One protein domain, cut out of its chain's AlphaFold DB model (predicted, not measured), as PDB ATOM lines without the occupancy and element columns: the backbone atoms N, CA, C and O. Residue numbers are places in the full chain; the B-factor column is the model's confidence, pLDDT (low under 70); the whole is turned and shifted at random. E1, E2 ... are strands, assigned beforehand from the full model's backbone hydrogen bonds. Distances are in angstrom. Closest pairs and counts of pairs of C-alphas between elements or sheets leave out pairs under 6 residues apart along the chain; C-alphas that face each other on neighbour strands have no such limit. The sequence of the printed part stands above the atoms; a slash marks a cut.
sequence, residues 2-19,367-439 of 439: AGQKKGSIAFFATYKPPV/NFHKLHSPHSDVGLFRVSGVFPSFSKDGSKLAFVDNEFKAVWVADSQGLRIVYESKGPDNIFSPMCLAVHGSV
ATOM      1  N   ALA A   2     186.874 252.821 228.936       32.31
ATOM      2  CA  ALA A   2     185.943 252.194 227.993       32.31
ATOM      3  C   ALA A   2     186.588 251.967 226.611       32.31
ATOM      4  O   ALA A   2     187.260 252.860 226.097       32.31
ATOM      5  N   GLY A   3     186.365 250.789 226.016       46.38
ATOM      6  CA  GLY A   3     186.584 250.547 224.582       46.38
ATOM      7  C   GLY A   3     187.684 249.554 224.190       46.38
ATOM      8  O   GLY A   3     187.791 249.228 223.014       46.38
ATOM      9  N   GLN A   4     188.478 249.023 225.124       47.75
ATOM     10  CA  GLN A   4     189.428 247.946 224.815       47.75
ATOM     11  C   GLN A   4     188.957 246.641 225.470       47.75
ATOM     12  O   GLN A   4     188.730 246.620 226.675       47.75
ATOM     13  N   LYS A   5     188.826 245.550 224.693       58.78
ATOM     14  CA  LYS A   5     188.622 244.171 225.196       58.78
ATOM     15  C   LYS A   5     189.892 243.669 225.904       58.78
ATOM     16  O   LYS A   5     190.485 242.677 225.499       58.78
ATOM     17  N   LYS A   6     190.369 244.401 226.906       67.31
ATOM     18  CA  LYS A   6     191.555 244.045 227.676       67.31
ATOM     19  C   LYS A   6     191.129 243.534 229.038       67.31
ATOM     20  O   LYS A   6     190.334 244.180 229.718       67.31
ATOM     21  N   GLY A   7     191.672 242.387 229.434       82.19
ATOM     22  CA  GLY A   7     191.601 241.952 230.823       82.19
ATOM     23  C   GLY A   7     192.278 242.990 231.719       82.19
ATOM     24  O   GLY A   7     193.118 243.766 231.265       82.19
ATOM     25  N   SER A   8     191.908 243.056 232.991       86.31
ATOM     26  CA  SER A   8     192.557 243.956 233.946       86.31
ATOM     27  C   SER A   8     192.806 243.233 235.255       86.31
ATOM     28  O   SER A   8     191.949 242.495 235.734       86.31
ATOM     29  N   ILE A   9     193.984 243.455 235.826       88.31
ATOM     30  CA  ILE A   9     194.351 242.993 237.159       88.31
ATOM     31  C   ILE A   9     194.641 244.239 237.980       88.31
ATOM     32  O   ILE A   9     195.460 245.073 237.589       88.31
ATOM     33  N   ALA A  10     193.963 244.356 239.116       87.06
ATOM     34  CA  ALA A  10     194.272 245.355 240.118       87.06
ATOM     35  C   ALA A  10     194.765 244.654 241.378       87.06
ATOM     36  O   ALA A  10     194.214 243.633 241.789       87.06
ATOM     37  N   PHE A  11     195.812 245.201 241.977       85.50
ATOM     38  CA  PHE A  11     196.390 244.691 243.209       85.50
ATOM     39  C   PHE A  11     196.824 245.845 244.106       85.50
ATOM     40  O   PHE A  11     196.863 247.004 243.688       85.50
ATOM     41  N   PHE A  12     197.146 245.525 245.350       79.00
ATOM     42  CA  PHE A  12     197.675 246.479 246.310       79.00
ATOM     43  C   PHE A  12     199.013 246.003 246.853       79.00
ATOM     44  O   PHE A  12     199.297 244.806 246.869       79.00
ATOM     45  N   ALA A  13     199.838 246.956 247.273       71.56
ATOM     46  CA  ALA A  13     201.078 246.676 247.976       71.56
ATOM     47  C   ALA A  13     200.860 246.967 249.460       71.56
ATOM     48  O   ALA A  13     200.799 248.129 249.867       71.56
ATOM     49  N   THR A  14     200.715 245.914 250.265       61.44
ATOM     50  CA  THR A  14     200.571 246.047 251.717       61.44
ATOM     51  C   THR A  14     201.762 246.823 252.281       61.44
ATOM     52  O   THR A  14     202.905 246.569 251.906       61.44
ATOM     53  N   TYR A  15     201.495 247.770 253.183       60.88
ATOM     54  CA  TYR A  15     202.506 248.602 253.852       60.88
ATOM     55  C   TYR A  15     203.276 249.584 252.955       60.88
ATOM     56  O   TYR A  15     204.241 250.195 253.421       60.88
ATOM     57  N   LYS A  16     202.852 249.799 251.702       67.62
ATOM     58  CA  LYS A  16     203.388 250.896 250.890       67.62
ATOM     59  C   LYS A  16     202.831 252.230 251.406       67.62
ATOM     60  O   LYS A  16     201.613 252.405 251.418       67.62
ATOM     61  N   PRO A  17     203.682 253.184 251.820       66.69
ATOM     62  CA  PRO A  17     203.192 254.485 252.245       66.69
ATOM     63  C   PRO A  17     202.594 255.246 251.050       66.69
ATOM     64  O   PRO A  17     203.121 255.142 249.940       66.69
ATOM     65  N   PRO A  18     201.539 256.052 251.263       62.34
ATOM     66  CA  PRO A  18     200.936 256.863 250.200       62.34
ATOM     67  C   PRO A  18     201.883 257.973 249.710       62.34
ATOM     68  O   PRO A  18     201.757 258.477 248.594       62.34
ATOM     69  N   VAL A  19     202.869 258.335 250.537       70.81
ATOM     70  CA  VAL A  19     203.916 259.301 250.210       70.81
ATOM     71  C   VAL A  19     205.172 258.569 249.722       70.81
ATOM     72  O   VAL A  19     205.625 257.642 250.398       70.81
ATOM     73  N   ASN A 367     197.829 257.500 244.528       62.91
ATOM     74  CA  ASN A 367     196.886 256.509 245.071       62.91
ATOM     75  C   ASN A 367     196.499 255.412 244.054       62.91
ATOM     76  O   ASN A 367     195.885 254.408 244.417       62.91
ATOM     77  N   PHE A 368     196.883 255.582 242.782       73.06
ATOM     78  CA  PHE A 368     196.612 254.661 241.679       73.06
ATOM     79  C   PHE A 368     197.751 254.702 240.650       73.06
ATOM     80  O   PHE A 368     198.151 255.770 240.190       73.06
ATOM     81  N   HIS A 369     198.261 253.536 240.259       77.38
ATOM     82  CA  HIS A 369     199.356 253.372 239.310       77.38
ATOM     83  C   HIS A 369     198.957 252.417 238.198       77.38
ATOM     84  O   HIS A 369     198.564 251.284 238.464       77.38
ATOM     85  N   LYS A 370     199.156 252.826 236.947       82.38
ATOM     86  CA  LYS A 370     199.169 251.901 235.817       82.38
ATOM     87  C   LYS A 370     200.594 251.389 235.625       82.38
ATOM     88  O   LYS A 370     201.503 252.182 235.376       82.38
ATOM     89  N   LEU A 371     200.780 250.082 235.762       83.44
ATOM     90  CA  LEU A 371     202.065 249.420 235.563       83.44
ATOM     91  C   LEU A 371     202.186 248.908 234.131       83.44
ATOM     92  O   LEU A 371     201.182 248.656 233.453       83.44
ATOM     93  N   HIS A 372     203.424 248.747 233.668       83.81
ATOM     94  CA  HIS A 372     203.666 248.095 232.391       83.81
ATOM     95  C   HIS A 372     203.383 246.593 232.504       83.81
ATOM     96  O   HIS A 372     203.912 245.908 233.376       83.81
ATOM     97  N   SER A 373     202.516 246.097 231.624       84.06
ATOM     98  CA  SER A 373     202.145 244.688 231.563       84.06
ATOM     99  C   SER A 373     202.988 243.969 230.515       84.06
ATOM    100  O   SER A 373     203.110 244.490 229.405       84.06
ATOM    101  N   PRO A 374     203.495 242.755 230.805       81.94
ATOM    102  CA  PRO A 374     204.134 241.925 229.788       81.94
ATOM    103  C   PRO A 374     203.124 241.404 228.750       81.94
ATOM    104  O   PRO A 374     203.520 240.964 227.676       81.94
ATOM    105  N   HIS A 375     201.820 241.474 229.044       85.44
ATOM    106  CA  HIS A 375     200.744 241.117 228.123       85.44
ATOM    107  C   HIS A 375     200.003 242.378 227.673       85.44
ATOM    108  O   HIS A 375     199.332 243.029 228.476       85.44
ATOM    109  N   SER A 376     200.075 242.701 226.378       84.25
ATOM    110  CA  SER A 376     199.448 243.895 225.781       84.25
ATOM    111  C   SER A 376     197.946 243.998 226.038       84.25
ATOM    112  O   SER A 376     197.395 245.106 226.069       84.25
ATOM    113  N   ASP A 377     197.305 242.846 226.235       88.38
ATOM    114  CA  ASP A 377     195.861 242.697 226.388       88.38
ATOM    115  C   ASP A 377     195.419 242.673 227.854       88.38
ATOM    116  O   ASP A 377     194.232 242.534 228.140       88.38
ATOM    117  N   VAL A 378     196.359 242.834 228.790       87.94
ATOM    118  CA  VAL A 378     196.085 242.900 230.225       87.94
ATOM    119  C   VAL A 378     196.577 244.232 230.780       87.94
ATOM    120  O   VAL A 378     197.758 244.552 230.697       87.94
ATOM    121  N   GLY A 379     195.678 245.024 231.363       87.25
ATOM    122  CA  GLY A 379     196.048 246.193 232.157       87.25
ATOM    123  C   GLY A 379     196.468 245.782 233.567       87.25
ATOM    124  O   GLY A 379     195.738 245.045 234.225       87.25
ATOM    125  N   LEU A 380     197.618 246.267 234.039       88.00
ATOM    126  CA  LEU A 380     198.050 246.095 235.426       88.00
ATOM    127  C   LEU A 380     197.895 247.408 236.184       88.00
ATOM    128  O   LEU A 380     198.420 248.445 235.768       88.00
ATOM    129  N   PHE A 381     197.188 247.350 237.306       87.12
ATOM    130  CA  PHE A 381     196.906 248.502 238.144       87.12
ATOM    131  C   PHE A 381     197.296 248.218 239.588       87.12
ATOM    132  O   PHE A 381     196.944 247.182 240.147       87.12
ATOM    133  N   ARG A 382     198.007 249.152 240.208       85.75
ATOM    134  CA  ARG A 382     198.361 249.096 241.623       85.75
ATOM    135  C   ARG A 382     197.697 250.250 242.358       85.75
ATOM    136  O   ARG A 382     197.844 251.395 241.939       85.75
ATOM    137  N   VAL A 383     196.983 249.955 243.436       82.25
ATOM    138  CA  VAL A 383     196.355 250.957 244.311       82.25
ATOM    139  C   VAL A 383     197.120 251.078 245.624       82.25
ATOM    140  O   VAL A 383     197.776 250.126 246.052       82.25
ATOM    141  N   SER A 384     197.039 252.249 246.252       73.88
ATOM    142  CA  SER A 384     197.697 252.516 247.541       73.88
ATOM    143  C   SER A 384     196.864 252.083 248.746       73.88
ATOM    144  O   SER A 384     197.351 252.162 249.865       73.88
ATOM    145  N   GLY A 385     195.632 251.629 248.516       76.00
ATOM    146  CA  GLY A 385     194.741 251.063 249.523       76.00
ATOM    147  C   GLY A 385     194.514 249.560 249.332       76.00
ATOM    148  O   GLY A 385     195.196 248.934 248.536       76.00
ATOM    149  N   VAL A 386     193.543 248.969 250.019       79.25
ATOM    150  CA  VAL A 386     193.247 247.531 250.030       79.25
ATOM    151  C   VAL A 386     191.962 247.179 249.261       79.25
ATOM    152  O   VAL A 386     191.113 248.028 248.988       79.25
ATOM    153  N   PHE A 387     191.819 245.897 248.912       85.06
ATOM    154  CA  PHE A 387     190.630 245.303 248.271       85.06
ATOM    155  C   PHE A 387     190.173 245.957 246.947       85.06
ATOM    156  O   PHE A 387     188.997 246.304 246.798       85.06
ATOM    157  N   PRO A 388     191.068 246.101 245.949       89.06
ATOM    158  CA  PRO A 388     190.693 246.645 244.651       89.06
ATOM    159  C   PRO A 388     189.638 245.781 243.946       89.06
ATOM    160  O   PRO A 388     189.813 244.572 243.803       89.06
ATOM    161  N   SER A 389     188.566 246.411 243.461       88.38
ATOM    162  CA  SER A 389     187.445 245.745 242.784       88.38
ATOM    163  C   SER A 389     186.977 246.530 241.558       88.38
ATOM    164  O   SER A 389     186.696 247.726 241.647       88.38
ATOM    165  N   PHE A 390     186.872 245.864 240.406       88.38
ATOM    166  CA  PHE A 390     186.365 246.479 239.176       88.38
ATOM    167  C   PHE A 390     184.836 246.413 239.090       88.38
ATOM    168  O   PHE A 390     184.224 245.423 239.493       88.38
ATOM    169  N   SER A 391     184.213 247.437 238.503       88.00
ATOM    170  CA  SER A 391     182.812 247.360 238.076       88.00
ATOM    171  C   SER A 391     182.620 246.296 236.987       88.00
ATOM    172  O   SER A 391     183.558 245.950 236.270       88.00
ATOM    173  N   LYS A 392     181.385 245.800 236.816       84.12
ATOM    174  CA  LYS A 392     181.048 244.752 235.828       84.12
ATOM    175  C   LYS A 392     181.483 245.095 234.395       84.12
ATOM    176  O   LYS A 392     181.843 244.209 233.632       84.12
ATOM    177  N   ASP A 393     181.433 246.373 234.036       83.50
ATOM    178  CA  ASP A 393     181.832 246.909 232.730       83.50
ATOM    179  C   ASP A 393     183.315 247.340 232.667       83.50
ATOM    180  O   ASP A 393     183.760 247.858 231.643       83.50
ATOM    181  N   GLY A 394     184.074 247.187 233.759       83.12
ATOM    182  CA  GLY A 394     185.470 247.615 233.885       83.12
ATOM    183  C   GLY A 394     185.685 249.134 233.858       83.12
ATOM    184  O   GLY A 394     186.826 249.591 233.796       83.12
ATOM    185  N   SER A 395     184.618 249.943 233.883       85.19
ATOM    186  CA  SER A 395     184.735 251.403 233.781       85.19
ATOM    187  C   SER A 395     185.237 252.070 235.063       85.19
ATOM    188  O   SER A 395     185.735 253.195 234.989       85.19
ATOM    189  N   LYS A 396     185.132 251.386 236.212       88.50
ATOM    190  CA  LYS A 396     185.481 251.896 237.545       88.50
ATOM    191  C   LYS A 396     186.331 250.886 238.304       88.50
ATOM    192  O   LYS A 396     186.079 249.684 238.218       88.50
ATOM    193  N   LEU A 397     187.282 251.384 239.084       88.69
ATOM    194  CA  LEU A 397     188.012 250.620 240.092       88.69
ATOM    195  C   LEU A 397     187.754 251.238 241.465       88.69
ATOM    196  O   LEU A 397     188.076 252.406 241.666       88.69
ATOM    197  N   ALA A 398     187.204 250.461 242.393       89.56
ATOM    198  CA  ALA A 398     187.026 250.862 243.783       89.56
ATOM    199  C   ALA A 398     188.089 250.217 244.683       89.56
ATOM    200  O   ALA A 398     188.496 249.087 244.422       89.56
ATOM    201  N   PHE A 399     188.525 250.914 245.729       85.44
ATOM    202  CA  PHE A 399     189.409 250.384 246.774       85.44
ATOM    203  C   PHE A 399     189.216 251.159 248.084       85.44
ATOM    204  O   PHE A 399     188.667 252.260 248.080       85.44
ATOM    205  N   VAL A 400     189.654 250.590 249.204       81.31
ATOM    206  CA  VAL A 400     189.599 251.229 250.532       81.31
ATOM    207  C   VAL A 400     190.987 251.742 250.885       81.31
ATOM    208  O   VAL A 400     191.951 251.073 250.552       81.31
ATOM    209  N   ASP A 401     191.136 252.889 251.538       74.56
ATOM    210  CA  ASP A 401     192.443 253.311 252.064       74.56
ATOM    211  C   ASP A 401     193.012 252.335 253.122       74.56
ATOM    212  O   ASP A 401     192.324 251.449 253.634       74.56
ATOM    213  N   ASN A 402     194.305 252.461 253.439       71.25
ATOM    214  CA  ASN A 402     194.973 251.556 254.389       71.25
ATOM    215  C   ASN A 402     194.479 251.744 255.832       71.25
ATOM    216  O   ASN A 402     194.644 250.858 256.670       71.25
ATOM    217  N   GLU A 403     193.891 252.901 256.127       69.94
ATOM    218  CA  GLU A 403     193.309 253.261 257.413       69.94
ATOM    219  C   GLU A 403     191.875 252.750 257.588       69.94
ATOM    220  O   GLU A 403     191.334 252.882 258.688       69.94
ATOM    221  N   PHE A 404     191.268 252.163 256.549       74.12
ATOM    222  CA  PHE A 404     189.874 251.712 256.546       74.12
ATOM    223  C   PHE A 404     188.859 252.830 256.832       74.12
ATOM    224  O   PHE A 404     187.810 252.600 257.435       74.12
ATOM    225  N   LYS A 405     189.165 254.058 256.407       74.69
ATOM    226  CA  LYS A 405     188.345 255.253 256.633       74.69
ATOM    227  C   LYS A 405     187.655 255.748 255.376       74.69
ATOM    228  O   LYS A 405     186.586 256.338 255.503       74.69
ATOM    229  N   ALA A 406     188.207 255.509 254.191       80.12
ATOM    230  CA  ALA A 406     187.664 256.046 252.950       80.12
ATOM    231  C   ALA A 406     187.577 255.000 251.836       80.12
ATOM    232  O   ALA A 406     188.490 254.200 251.630       80.12
ATOM    233  N   VAL A 407     186.486 255.055 251.065       85.75
ATOM    234  CA  VAL A 407     186.340 254.320 249.803       85.75
ATOM    235  C   VAL A 407     186.653 255.263 248.653       85.75
ATOM    236  O   VAL A 407     186.028 256.316 248.492       85.75
ATOM    237  N   TRP A 408     187.595 254.843 247.824       85.88
ATOM    238  CA  TRP A 408     188.060 255.547 246.644       85.88
ATOM    239  C   TRP A 408     187.523 254.884 245.380       85.88
ATOM    240  O   TRP A 408     187.437 253.660 245.305       85.88
ATOM    241  N   VAL A 409     187.198 255.690 244.369       88.12
ATOM    242  CA  VAL A 409     186.836 255.235 243.021       88.12
ATOM    243  C   VAL A 409     187.707 255.948 241.994       88.12
ATOM    244  O   VAL A 409     187.765 257.176 241.967       88.12
ATOM    245  N   ALA A 410     188.357 255.165 241.135       85.81
ATOM    246  CA  ALA A 410     189.047 255.626 239.937       85.81
ATOM    247  C   ALA A 410     188.203 255.319 238.693       85.81
ATOM    248  O   ALA A 410     187.882 254.157 238.425       85.81
ATOM    249  N   ASP A 411     187.855 256.345 237.915       85.25
ATOM    250  CA  ASP A 411     187.132 256.206 236.648       85.25
ATOM    251  C   ASP A 411     187.501 257.315 235.639       85.25
ATOM    252  O   ASP A 411     188.569 257.919 235.726       85.25
ATOM    253  N   SER A 412     186.661 257.562 234.626       83.00
ATOM    254  CA  SER A 412     186.903 258.610 233.620       83.00
ATOM    255  C   SER A 412     186.912 260.034 234.181       83.00
ATOM    256  O   SER A 412     187.388 260.930 233.493       83.00
ATOM    257  N   GLN A 413     186.387 260.253 235.389       80.31
ATOM    258  CA  GLN A 413     186.419 261.542 236.083       80.31
ATOM    259  C   GLN A 413     187.675 261.707 236.955       80.31
ATOM    260  O   GLN A 413     187.833 262.734 237.607       80.31
ATOM    261  N   GLY A 414     188.567 260.712 236.972       79.81
ATOM    262  CA  GLY A 414     189.746 260.685 237.827       79.81
ATOM    263  C   GLY A 414     189.525 259.869 239.099       79.81
ATOM    264  O   GLY A 414     188.629 259.026 239.174       79.81
ATOM    265  N   LEU A 415     190.393 260.093 240.082       81.56
ATOM    266  CA  LEU A 415     190.348 259.432 241.379       81.56
ATOM    267  C   LEU A 415     189.609 260.319 242.387       81.56
ATOM    268  O   LEU A 415     189.971 261.478 242.560       81.56
ATOM    269  N   ARG A 416     188.599 259.777 243.075       83.50
ATOM    270  CA  ARG A 416     187.839 260.512 244.099       83.50
ATOM    271  C   ARG A 416     187.412 259.626 245.259       83.50
ATOM    272  O   ARG A 416     187.190 258.430 245.080       83.50
ATOM    273  N   ILE A 417     187.231 260.240 246.422       84.31
ATOM    274  CA  ILE A 417     186.572 259.615 247.571       84.31
ATOM    275  C   ILE A 417     185.063 259.608 247.303       84.31
ATOM    276  O   ILE A 417     184.491 260.630 246.927       84.31
ATOM    277  N   VAL A 418     184.421 258.456 247.474       86.62
ATOM    278  CA  VAL A 418     182.956 258.305 247.359       86.62
ATOM    279  C   VAL A 418     182.290 258.020 248.702       86.62
ATOM    280  O   VAL A 418     181.074 258.141 248.823       86.62
ATOM    281  N   TYR A 419     183.083 257.656 249.709       84.56
ATOM    282  CA  TYR A 419     182.637 257.465 251.081       84.56
ATOM    283  C   TYR A 419     183.788 257.749 252.044       84.56
ATOM    284  O   TYR A 419     184.912 257.325 251.788       84.56
ATOM    285  N   GLU A 420     183.489 258.405 253.160       82.81
ATOM    286  CA  GLU A 420     184.413 258.646 254.267       82.81
ATOM    287  C   GLU A 420     183.687 258.367 255.591       82.81
ATOM    288  O   GLU A 420     182.553 258.814 255.800       82.81
ATOM    289  N   SER A 421     184.322 257.598 256.474       76.06
ATOM    290  CA  SER A 421     183.796 257.266 257.795       76.06
ATOM    291  C   SER A 421     183.756 258.513 258.678       76.06
ATOM    292  O   SER A 421     184.751 259.219 258.831       76.06
ATOM    293  N   LYS A 422     182.599 258.774 259.298       75.31
ATOM    294  CA  LYS A 422     182.362 259.965 260.134       75.31
ATOM    295  C   LYS A 422     182.559 259.723 261.635       75.31
ATOM    296  O   LYS A 422     182.196 260.577 262.436       75.31
ATOM    297  N   GLY A 423     183.078 258.562 262.038       64.25
ATOM    298  CA  GLY A 423     183.244 258.218 263.453       64.25
ATOM    299  C   GLY A 423     183.215 256.712 263.732       64.25
ATOM    300  O   GLY A 423     183.028 255.929 262.802       64.25
ATOM    301  N   PRO A 424     183.384 256.304 265.004       61.53
ATOM    302  CA  PRO A 424     183.531 254.901 265.405       61.53
ATOM    303  C   PRO A 424     182.293 254.032 265.131       61.53
ATOM    304  O   PRO A 424     182.432 252.820 265.001       61.53
ATOM    305  N   ASP A 425     181.112 254.639 264.977       61.91
ATOM    306  CA  ASP A 425     179.846 253.932 264.721       61.91
ATOM    307  C   ASP A 425     179.593 253.646 263.228       61.91
ATOM    308  O   ASP A 425     178.564 253.087 262.853       61.91
ATOM    309  N   ASN A 426     180.527 254.032 262.354       59.56
ATOM    310  CA  ASN A 426     180.447 253.777 260.920       59.56
ATOM    311  C   ASN A 426     181.365 252.612 260.552       59.56
ATOM    312  O   ASN A 426     182.585 252.765 260.480       59.56
ATOM    313  N   ILE A 427     180.769 251.449 260.303       52.50
ATOM    314  CA  ILE A 427     181.491 250.235 259.924       52.50
ATOM    315  C   ILE A 427     181.324 250.007 258.421       52.50
ATOM    316  O   ILE A 427     180.210 249.843 257.929       52.50
ATOM    317  N   PHE A 428     182.442 249.943 257.698       58.12
ATOM    318  CA  PHE A 428     182.497 249.397 256.345       58.12
ATOM    319  C   PHE A 428     183.154 248.014 256.402       58.12
ATOM    320  O   PHE A 428     184.266 247.871 256.906       58.12
ATOM    321  N   SER A 429     182.466 246.990 255.891       56.09
ATOM    322  CA  SER A 429     183.014 245.636 255.776       56.09
ATOM    323  C   SER A 429     183.404 245.360 254.322       56.09
ATOM    324  O   SER A 429     182.529 245.391 253.457       56.09
ATOM    325  N   PRO A 430     184.677 245.041 254.026       52.50
ATOM    326  CA  PRO A 430     185.115 244.679 252.678       52.50
ATOM    327  C   PRO A 430     184.710 243.245 252.272       52.50
ATOM    328  O   PRO A 430     185.155 242.750 251.237       52.50
ATOM    329  N   MET A 431     183.892 242.549 253.075       42.91
ATOM    330  CA  MET A 431     183.450 241.180 252.803       42.91
ATOM    331  C   MET A 431     182.548 241.122 251.566       42.91
ATOM    332  O   MET A 431     181.352 241.406 251.622       42.91
ATOM    333  N   CYS A 432     183.115 240.669 250.451       37.91
ATOM    334  CA  CYS A 432     182.349 240.183 249.315       37.91
ATOM    335  C   CYS A 432     181.848 238.768 249.656       37.91
ATOM    336  O   CYS A 432     182.576 237.787 249.507       37.91
ATOM    337  N   LEU A 433     180.619 238.648 250.169       27.98
ATOM    338  CA  LEU A 433     179.921 237.362 250.211       27.98
ATOM    339  C   LEU A 433     179.630 236.954 248.764       27.98
ATOM    340  O   LEU A 433     178.744 237.513 248.117       27.98
ATOM    341  N   ALA A 434     180.370 235.975 248.247       28.69
ATOM    342  CA  ALA A 434     179.963 235.244 247.057       28.69
ATOM    343  C   ALA A 434     178.719 234.417 247.411       28.69
ATOM    344  O   ALA A 434     178.815 233.243 247.759       28.69
ATOM    345  N   VAL A 435     177.541 235.037 247.366       25.59
ATOM    346  CA  VAL A 435     176.276 234.308 247.450       25.59
ATOM    347  C   VAL A 435     176.105 233.577 246.121       25.59
ATOM    348  O   VAL A 435     175.747 234.174 245.109       25.59
ATOM    349  N   HIS A 436     176.412 232.279 246.103       32.22
ATOM    350  CA  HIS A 436     175.863 231.379 245.093       32.22
ATOM    351  C   HIS A 436     174.352 231.313 245.321       32.22
ATOM    352  O   HIS A 436     173.877 230.616 246.213       32.22
ATOM    353  N   GLY A 437     173.606 232.104 244.553       26.47
ATOM    354  CA  GLY A 437     172.161 231.990 244.459       26.47
ATOM    355  C   GLY A 437     171.811 230.914 243.443       26.47
ATOM    356  O   GLY A 437     171.852 231.168 242.242       26.47
ATOM    357  N   SER A 438     171.485 229.724 243.934       28.22
ATOM    358  CA  SER A 438     170.645 228.769 243.218       28.22
ATOM    359  C   SER A 438     169.219 229.321 243.196       28.22
ATOM    360  O   SER A 438     168.645 229.494 244.271       28.22
ATOM    361  N   VAL A 439     168.660 229.560 242.007       32.34
ATOM    362  CA  VAL A 439     167.252 229.274 241.668       32.34
ATOM    363  C   VAL A 439     167.213 228.823 240.218       32.34
ATOM    364  O   VAL A 439     167.766 229.565 239.374       32.34
TER     365      VAL A 439
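What this domain is: This is residues 2 to 19 and 367 to 439 of the 439 residues of an uncharacterized protein of Hevea brasiliensis (UniProt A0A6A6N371). The domain is a small sandwich of two sheets, partly face to face: a meander of four strands, E4, E5, E6 and E7, and a smaller sheet of E1, E3 and E2. The sheets are close together where the edge strands E1 and E4 run side by side and wider apart between E2 and E7, and at the far end of the printed part residues 433 to 439 stick out as a free tail. The printed part has 91 residues with no named helix and seven named strands, E1 to E7 in order along the chain; the class is all strand, though only 38 residues are in named elements. The larger sheet, in the order E4, E5, E6, E7, is antiparallel, and the smaller, in the order E1, E3, E2, is mixed. The whole is only just compact, close to loose, with a radius of gyration of the C-alphas of 14.7 A and spans of 48 by 44 by 25 A.

Where its parts are: E1, residues 7 to 12, begins at C-alpha 7 (191.601, 241.952, 230.823) and measures 17.2 A. After the cut come E2, residues 368 to 371, 9.7 A, and E3, residues 378 to 383, 16.2 A. E4, residues 386 to 390, starts at C-alpha 386 (193.247, 247.531, 250.030) and measures 12.9 A; E5, residues 397 to 400, measures 10.6 A. E6, residues 406 to 411, is 16.3 A long, and E7, residues 414 to 420, 17.4 A, ending at C-alpha 420 (184.413, 258.646, 254.267).

How they stand to each other: E1 and E3 are parallel at 21 degrees, with N 9 and O 379 within hydrogen-bond range at 2.9 A. The hairpin E2 and E3 is antiparallel at 145 degrees, with N 369 and O 382 at 2.8 A. The chain changes sheet at the tight link from E3 to E4. The hairpins of the meander, each strand the antiparallel neighbour of the one before, have N 386 and O 400 at 2.7 A between E4 and E5, N 408 and O 399 at 2.8 A between E5 and E6, and N 409 and O 416 at 2.8 A between E6 and E7. This sheet is only just strongly twisted, with C-alphas up to 4.3 A off its best plane. The two sheets form a sandwich, two sheets face to face, their best planes 25 degrees apart. The closest C-alphas of E1 and E4 are those of Phe 12 and Val 386, 5.9 A apart. E1 and E7 are apart.

The domain as a whole: The two C-alphas farthest apart, those of Val 19 and Val 439, are 48.2 A apart. Residues 20 to 366 are not printed, and C-alphas 19 and 367 are 9.1 A apart across the cut. Of the links printed whole, none is long. Residues 421 to 439 hold no named element. The mean pLDDT of the printed part is 72.4; 29 residues are under 70, among them 2 to 6, 14 to 18 and 423 to 439.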